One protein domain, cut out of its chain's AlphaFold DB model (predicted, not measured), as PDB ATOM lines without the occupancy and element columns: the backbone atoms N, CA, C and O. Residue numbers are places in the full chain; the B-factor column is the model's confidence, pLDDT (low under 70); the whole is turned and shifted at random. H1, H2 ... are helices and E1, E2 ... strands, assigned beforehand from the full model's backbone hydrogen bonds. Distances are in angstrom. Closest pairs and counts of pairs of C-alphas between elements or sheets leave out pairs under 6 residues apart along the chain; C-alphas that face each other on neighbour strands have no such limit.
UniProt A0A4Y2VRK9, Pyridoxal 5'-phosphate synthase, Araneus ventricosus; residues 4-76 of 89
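This is residues 4 to 76 of the 89 residues of the protein "Pyridoxal 5'-phosphate synthase" of Araneus ventricosus (UniProt A0A4Y2VRK9). The model is a loose, open frame: a long two-strand hairpin, E3 and E4, makes one side, a two-helix part, H2 and H3, makes the other, and a short two-strand hairpin, E1 and E2, lies between them near the middle. H1 sits by the end of the long hairpin where E3 begins, and the turn at the other end of that hairpin, residues 37 to 42, sticks out. The 73 residues printed include three named helices and four named strands, in the order E1, E2, H1, E3, E4, H2, H3, with each hairpin an antiparallel sheet of its own. The class is mixed, helices and strands. The whole is loose, with a radius of gyration of the C-alphas of 14.4 A and spans of 37 by 31 by 25 A.

The printed part begins with strand E1, residues 4 to 7, whose first C-alpha is at (-79.337, 111.980, 51.654). Strand E2 is residues 10 to 13, and helix H1 is residues 20 to 27, 10.7 A long. Strand E3, residues 30 to 37, measures 23.8 A from C-alpha 30 at (-66.288, 104.300, 39.684) to C-alpha 37. Strand E4, residues 42 to 49, measures 23.6 A. Helix H2, residues 55 to 64, is 14.2 A long. Helix H3, residues 67 to 75, is 12.3 A long and ends with C-alpha 75 at (-72.368, 131.721, 45.005).

E1 and E2 form a hairpin, antiparallel at 168 degrees, with N 4 and O 12 within hydrogen-bond range at 2.9 A. E2 is apart from E3 and E4, and also from H2 and H3. The closest C-alphas of H1 and E3 are those of Ile 25 and Val 31, 7.4 A apart. E3 and E4 form a hairpin, antiparallel at 165 degrees, with N 33 and O 46 at 2.8 A and N 44 and O 35 at 2.9 A, both within hydrogen-bond range. H2 and H3 are close but not clearly touching, with the C-alphas of Phe 62 and Gln 70 the closest at 6.8 A. Their lines stand at a steep tilt of 52 degrees, opposite ways. H1 is apart from H2 and from H3. In H1, H2 and H3 every O i to N i+4 pair is within hydrogen-bond range.

The two C-alphas farthest apart are those of Tyr 41 and Thr 75, at 38.2 A. Residues 63 to 69, of which 67 to 69 belong to H3, stand free, as do residues 37 to 42. The printed part has no cut and no long link; the link from E2 to H1, six residues, is short, and the others are tight. The mean pLDDT of the printed part is 92.2, that of H3 is 82, and no printed residue is under 70.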
ATOM      1  N   LYS A   4     -77.989 111.400  51.557       89.38
ATOM      2  CA  LYS A   4     -79.337 111.980  51.654       89.38
ATOM      3  C   LYS A   4     -80.451 110.955  51.671       89.38
ATOM      4  O   LYS A   4     -81.390 111.136  52.436       89.38
ATOM      5  N   SER A   5     -80.321 109.880  50.911       89.75
ATOM      6  CA  SER A   5     -81.259 108.763  50.935       89.75
ATOM      7  C   SER A   5     -80.542 107.466  50.568       89.75
ATOM      8  O   SER A   5     -79.410 107.482  50.076       89.75
ATOM      9  N   HIS A   6     -81.201 106.350  50.865       91.75
ATOM     10  CA  HIS A   6     -80.818 105.017  50.422       91.75
ATOM     11  C   HIS A   6     -82.080 104.265  49.985       91.75
ATOM     12  O   HIS A   6     -83.149 104.472  50.563       91.75
ATOM     13  N   SER A   7     -81.956 103.421  48.968       91.75
ATOM     14  CA  SER A   7     -83.007 102.543  48.451       91.75
ATOM     15  C   SER A   7     -82.383 101.235  47.954       91.75
ATOM     16  O   SER A   7     -81.168 101.046  48.044       91.75
ATOM     17  N   GLU A   8     -83.198 100.334  47.404       91.12
ATOM     18  CA  GLU A   8     -82.698  99.135  46.716       91.12
ATOM     19  C   GLU A   8     -81.807  99.474  45.507       91.12
ATOM     20  O   GLU A   8     -80.952  98.680  45.127       91.12
ATOM     21  N   GLU A   9     -81.956 100.675  44.937       88.00
ATOM     22  CA  GLU A   9     -81.168 101.154  43.796       88.00
ATOM     23  C   GLU A   9     -79.801 101.726  44.210       88.00
ATOM     24  O   GLU A   9     -78.910 101.873  43.372       88.00
ATOM     25  N   GLY A  10     -79.604 102.032  45.498       91.88
ATOM     26  CA  GLY A  10     -78.321 102.474  46.036       91.88
ATOM     27  C   GLY A  10     -78.416 103.669  46.978       91.88
ATOM     28  O   GLY A  10     -79.351 103.801  47.764       91.88
ATOM     29  N   ILE A  11     -77.389 104.522  46.945       94.94
ATOM     30  CA  ILE A  11     -77.222 105.666  47.849       94.94
ATOM     31  C   ILE A  11     -77.202 106.967  47.057       94.94
ATOM     32  O   ILE A  11     -76.391 107.125  46.144       94.94
ATOM     33  N   THR A  12     -77.993 107.942  47.501       94.94
ATOM     34  CA  THR A  12     -78.036 109.275  46.894       94.94
ATOM     35  C   THR A  12     -77.259 110.292  47.725       94.94
ATOM     36  O   THR A  12     -77.417 110.408  48.947       94.94
ATOM     37  N   PHE A  13     -76.442 111.090  47.044       94.25
ATOM     38  CA  PHE A  13     -75.773 112.272  47.577       94.25
ATOM     39  C   PHE A  13     -75.831 113.405  46.548       94.25
ATOM     40  O   PHE A  13     -76.007 113.166  45.360       94.25
ATOM     41  N   TYR A  14     -75.629 114.642  47.002       93.12
ATOM     42  CA  TYR A  14     -75.637 115.820  46.131       93.12
ATOM     43  C   TYR A  14     -74.328 116.594  46.274       93.12
ATOM     44  O   TYR A  14     -73.814 116.772  47.384       93.12
ATOM     45  N   THR A  15     -73.798 117.070  45.151       92.25
ATOM     46  CA  THR A  15     -72.581 117.887  45.060       92.25
ATOM     47  C   THR A  15     -72.692 118.855  43.885       92.25
ATOM     48  O   THR A  15     -73.574 118.702  43.044       92.25
ATOM     49  N   ASN A  16     -71.802 119.845  43.808       89.88
ATOM     50  CA  ASN A  16     -71.691 120.670  42.612       89.88
ATOM     51  C   ASN A  16     -71.032 119.858  41.475       89.88
ATOM     52  O   ASN A  16     -69.968 119.264  41.678       89.88
ATOM     53  N   TYR A  17     -71.651 119.839  40.292       90.00
ATOM     54  CA  TYR A  17     -71.127 119.155  39.107       90.00
ATOM     55  C   TYR A  17     -69.799 119.739  38.610       90.00
ATOM     56  O   TYR A  17     -68.993 118.990  38.069       90.00
ATOM     57  N   SER A  18     -69.544 121.034  38.822       89.50
ATOM     58  CA  SER A  18     -68.280 121.673  38.431       89.50
ATOM     59  C   SER A  18     -67.141 121.432  39.420       89.50
ATOM     60  O   SER A  18     -65.995 121.741  39.107       89.50
ATOM     61  N   SER A  19     -67.431 120.867  40.594       90.94
ATOM     62  CA  SER A  19     -66.416 120.567  41.604       90.94
ATOM     63  C   SER A  19     -65.442 119.490  41.118       90.94
ATOM     64  O   SER A  19     -65.793 118.683  40.256       90.94
ATOM     65  N   ARG A  20     -64.254 119.400  41.724       93.12
ATOM     66  CA  ARG A  20     -63.230 118.409  41.359       93.12
ATOM     67  C   ARG A  20     -63.801 116.989  41.327       93.12
ATOM     68  O   ARG A  20     -63.653 116.285  40.341       93.12
ATOM     69  N   LYS A  21     -64.521 116.595  42.382       93.31
ATOM     70  CA  LYS A  21     -65.160 115.266  42.456       93.31
ATOM     71  C   LYS A  21     -66.260 115.081  41.405       93.31
ATOM     72  O   LYS A  21     -66.483 113.971  40.952       93.31
ATOM     73  N   GLY A  22     -66.968 116.156  41.046       93.44
ATOM     74  CA  GLY A  22     -68.004 116.123  40.015       93.44
ATOM     75  C   GLY A  22     -67.406 115.833  38.641       93.44
ATOM     76  O   GLY A  22     -67.937 114.994  37.919       93.44
ATOM     77  N   GLN A  23     -66.268 116.461  38.339       95.75
ATOM     78  CA  GLN A  23     -65.493 116.211  37.124       95.75
ATOM     79  C   GLN A  23     -64.880 114.801  37.133       95.75
ATOM     80  O   GLN A  23     -65.111 114.039  36.202       95.75
ATOM     81  N   GLU A  24     -64.217 114.399  38.225       97.38
ATOM     82  CA  GLU A  24     -63.633 113.054  38.361       97.38
ATOM     83  C   GLU A  24     -64.686 111.941  38.184       97.38
ATOM     84  O   GLU A  24     -64.419 110.957  37.501       97.38
ATOM     85  N   ILE A  25     -65.898 112.105  38.736       97.00
ATOM     86  CA  ILE A  25     -67.004 111.141  38.573       97.00
ATOM     87  C   ILE A  25     -67.563 111.147  37.144       97.00
ATOM     88  O   ILE A  25     -67.989 110.102  36.649       97.00
ATOM     89  N   ALA A  26     -67.599 112.307  36.482       96.25
ATOM     90  CA  ALA A  26     -68.045 112.401  35.095       96.25
ATOM     91  C   ALA A  26     -67.083 111.669  34.146       96.25
ATOM     92  O   ALA A  26     -67.544 110.983  33.233       96.25
ATOM     93  N   ASP A  27     -65.777 111.769  34.404       97.94
ATOM     94  CA  ASP A  27     -64.731 111.115  33.616       97.94
ATOM     95  C   ASP A  27     -64.606 109.621  33.948       97.94
ATOM     96  O   ASP A  27     -64.434 108.783  33.060       97.94
ATOM     97  N   ASN A  28     -64.722 109.265  35.230       98.00
ATOM     98  CA  ASN A  28     -64.682 107.893  35.713       98.00
ATOM     99  C   ASN A  28     -65.753 107.663  36.796       98.00
ATOM    100  O   ASN A  28     -65.537 107.989  37.964       98.00
ATOM    101  N   PRO A  29     -66.885 107.019  36.463       97.50
ATOM    102  CA  PRO A  29     -68.006 106.889  37.387       97.50
ATOM    103  C   PRO A  29     -67.797 105.826  38.475       97.50
ATOM    104  O   PRO A  29     -68.744 105.501  39.184       97.50
ATOM    105  N   GLN A  30     -66.603 105.244  38.611       98.25
ATOM    106  CA  GLN A  30     -66.288 104.300  39.684       98.25
ATOM    107  C   GLN A  30     -66.083 105.055  41.002       98.25
ATOM    108  O   GLN A  30     -65.184 105.888  41.115       98.25
ATOM    109  N   VAL A  31     -66.905 104.760  42.009       97.31
ATOM    110  CA  VAL A  31     -66.909 105.464  43.298       97.31
ATOM    111  C   VAL A  31     -66.875 104.500  44.478       97.31
ATOM    112  O   VAL A  31     -67.349 103.366  44.400       97.31
ATOM    113  N   ALA A  32     -66.353 104.988  45.604       96.44
ATOM    114  CA  ALA A  32     -66.387 104.303  46.887       96.44
ATOM    115  C   ALA A  32     -66.896 105.245  47.989       96.44
ATOM    116  O   ALA A  32     -66.512 106.415  48.056       96.44
ATOM    117  N   LEU A  33     -67.742 104.722  48.874       95.69
ATOM    118  CA  LEU A  33     -68.236 105.379  50.080       95.69
ATOM    119  C   LEU A  33     -67.776 104.597  51.307       95.69
ATOM    120  O   LEU A  33     -67.774 103.365  51.314       95.69
ATOM    121  N   LEU A  34     -67.419 105.326  52.362       96.44
ATOM    122  CA  LEU A  34     -67.021 104.755  53.640       96.44
ATOM    123  C   LEU A  34     -67.802 105.437  54.759       96.44
ATOM    124  O   LEU A  34     -67.683 106.645  54.972       96.44
ATOM    125  N   PHE A  35     -68.588 104.645  55.477       95.56
ATOM    126  CA  PHE A  35     -69.227 105.040  56.724       95.56
ATOM    127  C   PHE A  35     -68.417 104.461  57.872       95.56
ATOM    128  O   PHE A  35     -68.172 103.257  57.921       95.56
ATOM    129  N   TYR A  36     -67.999 105.322  58.792       96.62
ATOM    130  CA  TYR A  36     -67.281 104.916  59.988       96.62
ATOM    131  C   TYR A  36     -68.032 105.402  61.222       96.62
ATOM    132  O   TYR A  36     -68.162 106.605  61.452       96.62
ATOM    133  N   TRP A  37     -68.522 104.455  62.017       96.81
ATOM    134  CA  TRP A  37     -69.172 104.720  63.294       96.81
ATOM    135  C   TRP A  37     -68.209 104.378  64.420       96.81
ATOM    136  O   TRP A  37     -68.231 103.273  64.961       96.81
ATOM    137  N   GLN A  38     -67.368 105.349  64.781       96.38
ATOM    138  CA  GLN A  38     -66.343 105.186  65.815       96.38
ATOM    139  C   GLN A  38     -66.887 104.638  67.150       96.38
ATOM    140  O   GLN A  38     -66.273 103.708  67.665       96.38
ATOM    141  N   PRO A  39     -68.041 105.093  67.692       97.00
ATOM    142  CA  PRO A  39     -68.570 104.538  68.943       97.00
ATOM    143  C   PRO A  39     -68.933 103.049  68.871       97.00
ATOM    144  O   PRO A  39     -68.967 102.376  69.895       97.00
ATOM    145  N   LEU A  40     -69.214 102.539  67.668       96.81
ATOM    146  CA  LEU A  40     -69.553 101.137  67.417       96.81
ATOM    147  C   LEU A  40     -68.352 100.330  66.909       96.81
ATOM    148  O   LEU A  40     -68.491  99.133  66.678       96.81
ATOM    149  N   TYR A  41     -67.206 100.981  66.678       95.88
ATOM    150  CA  TYR A  41     -66.050 100.415  65.975       95.88
ATOM    151  C   TYR A  41     -66.432  99.719  64.655       95.88
ATOM    152  O   TYR A  41     -65.801  98.751  64.237       95.88
ATOM    153  N   LEU A  42     -67.482 100.220  63.995       98.06
ATOM    154  CA  LEU A  42     -68.049  99.630  62.789       98.06
ATOM    155  C   LEU A  42     -67.677 100.469  61.569       98.06
ATOM    156  O   LEU A  42     -67.811 101.695  61.574       98.06
ATOM    157  N   GLN A  43     -67.261  99.788  60.504       97.88
ATOM    158  CA  GLN A  43     -66.986 100.397  59.212       97.88
ATOM    159  C   GLN A  43     -67.781  99.689  58.118       97.88
ATOM    160  O   GLN A  43     -67.732  98.467  58.003       97.88
ATOM    161  N   VAL A  44     -68.465 100.470  57.284       96.44
ATOM    162  CA  VAL A  44     -69.181  99.985  56.100       96.44
ATOM    163  C   VAL A  44     -68.584 100.640  54.864       96.44
ATOM    164  O   VAL A  44     -68.473 101.864  54.793       96.44
ATOM    165  N   ARG A  45     -68.184  99.811  53.898       97.31
ATOM    166  CA  ARG A  45     -67.668 100.232  52.592       97.31
ATOM    167  C   ARG A  45     -68.651  99.841  51.506       97.31
ATOM    168  O   ARG A  45     -69.166  98.727  51.521       97.31
ATOM    169  N   ILE A  46     -68.889 100.759  50.581       95.38
ATOM    170  CA  ILE A  46     -69.791 100.567  49.447       95.38
ATOM    171  C   ILE A  46     -69.053 101.038  48.207       95.38
ATOM    172  O   ILE A  46     -68.550 102.158  48.179       95.38
ATOM    173  N   GLU A  47     -68.972 100.179  47.203       97.25
ATOM    174  CA  GLU A  47     -68.279 100.438  45.944       97.25
ATOM    175  C   GLU A  47     -69.259 100.207  44.800       97.25
ATOM    176  O   GLU A  47     -70.106  99.315  44.870       97.25
ATOM    177  N   GLY A  48     -69.181 101.031  43.760       96.31
ATOM    178  CA  GLY A  48     -70.093 100.912  42.633       96.31
ATOM    179  C   GLY A  48     -69.930 102.013  41.601       96.31
ATOM    180  O   GLY A  48     -68.983 102.799  41.633       96.31
ATOM    181  N   LYS A  49     -70.886 102.062  40.673       97.44
ATOM    182  CA  LYS A  49     -70.933 103.063  39.612       97.44
ATOM    183  C   LYS A  49     -71.901 104.183  39.986       97.44
ATOM    184  O   LYS A  49     -73.075 103.920  40.224       97.44
ATOM    185  N   ALA A  50     -71.428 105.423  39.994       96.75
ATOM    186  CA  ALA A  50     -72.277 106.592  40.161       96.75
ATOM    187  C   ALA A  50     -73.079 106.874  38.882       96.75
ATOM    188  O   ALA A  50     -72.560 106.800  37.765       96.75
ATOM    189  N   VAL A  51     -74.344 107.244  39.063       95.50
ATOM    190  CA  VAL A  51     -75.244 107.709  38.005       95.50
ATOM    191  C   VAL A  51     -75.866 109.034  38.434       95.50
ATOM    192  O   VAL A  51     -76.023 109.292  39.628       95.50
ATOM    193  N   LYS A  52     -76.176 109.908  37.472       95.12
ATOM    194  CA  LYS A  52     -76.889 111.155  37.771       95.12
ATOM    195  C   LYS A  52     -78.336 110.830  38.136       95.12
ATOM    196  O   LYS A  52     -78.953 110.003  37.468       95.12
ATOM    197  N   THR A  53     -78.854 111.496  39.163       92.81
ATOM    198  CA  THR A  53     -80.284 111.477  39.487       92.81
ATOM    199  C   THR A  53     -81.085 112.219  38.418       92.81
ATOM    200  O   THR A  53     -80.517 112.915  37.567       92.81
ATOM    201  N   ASP A  54     -82.411 112.094  38.473       92.88
ATOM    202  CA  ASP A  54     -83.292 112.895  37.629       92.88
ATOM    203  C   ASP A  54     -83.029 114.398  37.891       92.88
ATOM    204  O   ASP A  54     -82.959 114.819  39.057       92.88
ATOM    205  N   PRO A  55     -82.853 115.233  36.849       91.38
ATOM    206  CA  PRO A  55     -82.688 116.674  37.014       91.38
ATOM    207  C   PRO A  55     -83.785 117.316  37.871       91.38
ATOM    208  O   PRO A  55     -83.482 118.187  38.688       91.38
ATOM    209  N   LYS A  56     -85.029 116.848  37.739       92.31
ATOM    210  CA  LYS A  56     -86.177 117.314  38.516       92.31
ATOM    211  C   LYS A  56     -86.035 116.957  39.993       92.31
ATOM    212  O   LYS A  56     -86.237 117.821  40.837       92.31
ATOM    213  N   GLU A  57     -85.612 115.732  40.311       89.81
ATOM    214  CA  GLU A  57     -85.321 115.324  41.694       89.81
ATOM    215  C   GLU A  57     -84.207 116.196  42.296       89.81
ATOM    216  O   GLU A  57     -84.304 116.663  43.432       89.81
ATOM    217  N   SER A  58     -83.160 116.485  41.515       89.06
ATOM    218  CA  SER A  58     -82.062 117.351  41.950       89.06
ATOM    219  C   SER A  58     -82.507 118.792  42.214       89.06
ATOM    220  O   SER A  58     -82.008 119.422  43.152       89.06
ATOM    221  N   GLU A  59     -83.409 119.328  41.396       89.31
ATOM    222  CA  GLU A  59     -83.961 120.676  41.544       89.31
ATOM    223  C   GLU A  59     -84.913 120.764  42.745       89.31
ATOM    224  O   GLU A  59     -84.765 121.649  43.593       89.31
ATOM    225  N   GLU A  60     -85.817 119.796  42.893       91.94
ATOM    226  CA  GLU A  60     -86.704 119.674  44.054       91.94
ATOM    227  C   GLU A  60     -85.897 119.568  45.356       91.94
ATOM    228  O   GLU A  60     -86.151 120.303  46.319       91.94
ATOM    229  N   TYR A  61     -84.853 118.733  45.373       88.88
ATOM    230  CA  TYR A  61     -83.936 118.656  46.505       88.88
ATOM    231  C   TYR A  61     -83.255 120.001  46.770       88.88
ATOM    232  O   TYR A  61     -83.197 120.432  47.926       88.88
ATOM    233  N   PHE A  62     -82.755 120.694  45.742       87.81
ATOM    234  CA  PHE A  62     -82.101 121.992  45.911       87.81
ATOM    235  C   PHE A  62     -83.037 123.015  46.567       87.81
ATOM    236  O   PHE A  62     -82.643 123.663  47.543       87.81
ATOM    237  N   HIS A  63     -84.286 123.096  46.107       91.06
ATOM    238  CA  HIS A  63     -85.290 124.007  46.653       91.06
ATOM    239  C   HIS A  63     -85.776 123.630  48.056       91.06
ATOM    240  O   HIS A  63     -86.158 124.520  48.816       91.06
ATOM    241  N   SER A  64     -85.695 122.354  48.444       89.88
ATOM    242  CA  SER A  64     -86.002 121.914  49.814       89.88
ATOM    243  C   SER A  64     -84.984 122.398  50.861       89.88
ATOM    244  O   SER A  64     -85.272 122.417  52.060       89.88
ATOM    245  N   ARG A  65     -83.771 122.797  50.443       88.38
ATOM    246  CA  ARG A  65     -82.706 123.232  51.365       88.38
ATOM    247  C   ARG A  65     -83.042 124.593  51.990       88.38
ATOM    248  O   ARG A  65     -83.643 125.431  51.324       88.38
ATOM    249  N   PRO A  66     -82.568 124.895  53.217       91.44
ATOM    250  CA  PRO A  66     -82.658 126.243  53.779       91.44
ATOM    251  C   PRO A  66     -82.128 127.303  52.806       91.44
ATOM    252  O   PRO A  66     -81.114 127.082  52.144       91.44
ATOM    253  N   LYS A  67     -82.775 128.471  52.738       87.62
ATOM    254  CA  LYS A  67     -82.454 129.508  51.740       87.62
ATOM    255  C   LYS A  67     -80.994 129.975  51.794       87.62
ATOM    256  O   LYS A  67     -80.381 130.179  50.752       87.62
ATOM    257  N   SER A  68     -80.406 130.061  52.987       86.38
ATOM    258  CA  SER A  68     -78.971 130.329  53.167       86.38
ATOM    259  C   SER A  68     -78.089 129.274  52.491       86.38
ATOM    260  O   SER A  68     -77.114 129.616  51.833       86.38
ATOM    261  N   ASN A  69     -78.463 127.998  52.577       82.81
ATOM    262  CA  ASN A  69     -77.731 126.895  51.958       82.81
ATOM    263  C   ASN A  69     -77.867 126.879  50.431       82.81
ATOM    264  O   ASN A  69     -76.941 126.428  49.758       82.81
ATOM    265  N   GLN A  70     -79.002 127.338  49.893       86.38
ATOM    266  CA  GLN A  70     -79.183 127.532  48.451       86.38
ATOM    267  C   GLN A  70     -78.269 128.652  47.950       86.38
ATOM    268  O   GLN A  70     -77.506 128.443  47.012       86.38
ATOM    269  N   LEU A  71     -78.290 129.807  48.626       81.56
ATOM    270  CA  LEU A  71     -77.463 130.961  48.279       81.56
ATOM    271  C   LEU A  71     -75.974 130.617  48.316       81.56
ATOM    272  O   LEU A  71     -75.289 130.843  47.328       81.56
ATOM    273  N   SER A  72     -75.488 129.995  49.394       79.75
ATOM    274  CA  SER A  72     -74.080 129.590  49.496       79.75
ATOM    275  C   SER A  72     -73.671 128.583  48.423       79.75
ATOM    276  O   SER A  72     -72.538 128.611  47.957       79.75
ATOM    277  N   ALA A  73     -74.571 127.679  48.031       79.56
ATOM    278  CA  ALA A  73     -74.290 126.727  46.961       79.56
ATOM    279  C   ALA A  73     -74.289 127.388  45.572       79.56
ATOM    280  O   ALA A  73     -73.548 126.939  44.706       79.56
ATOM    281  N   ALA A  74     -75.092 128.436  45.371       77.00
ATOM    282  CA  ALA A  74     -75.155 129.184  44.119       77.00
ATOM    283  C   ALA A  74     -73.994 130.179  43.953       77.00
ATOM    284  O   ALA A  74     -73.573 130.435  42.831       77.00
ATOM    285  N   THR A  75     -73.477 130.750  45.046       78.25
ATOM    286  CA  THR A  75     -72.368 131.721  45.005       78.25
ATOM    287  C   THR A  75     -70.988 131.082  45.106       78.25
ATOM    288  O   THR A  75     -69.996 131.720  44.765       78.25
ATOM    289  N   SER A  76     -70.901 129.838  45.582       78.62
ATOM    290  CA  SER A  76     -69.639 129.113  45.704       78.62
ATOM    291  C   SER A  76     -69.407 128.211  44.496       78.62
ATOM    292  O   SER A  76     -70.008 127.140  44.365       78.62
TER     293      SER A  76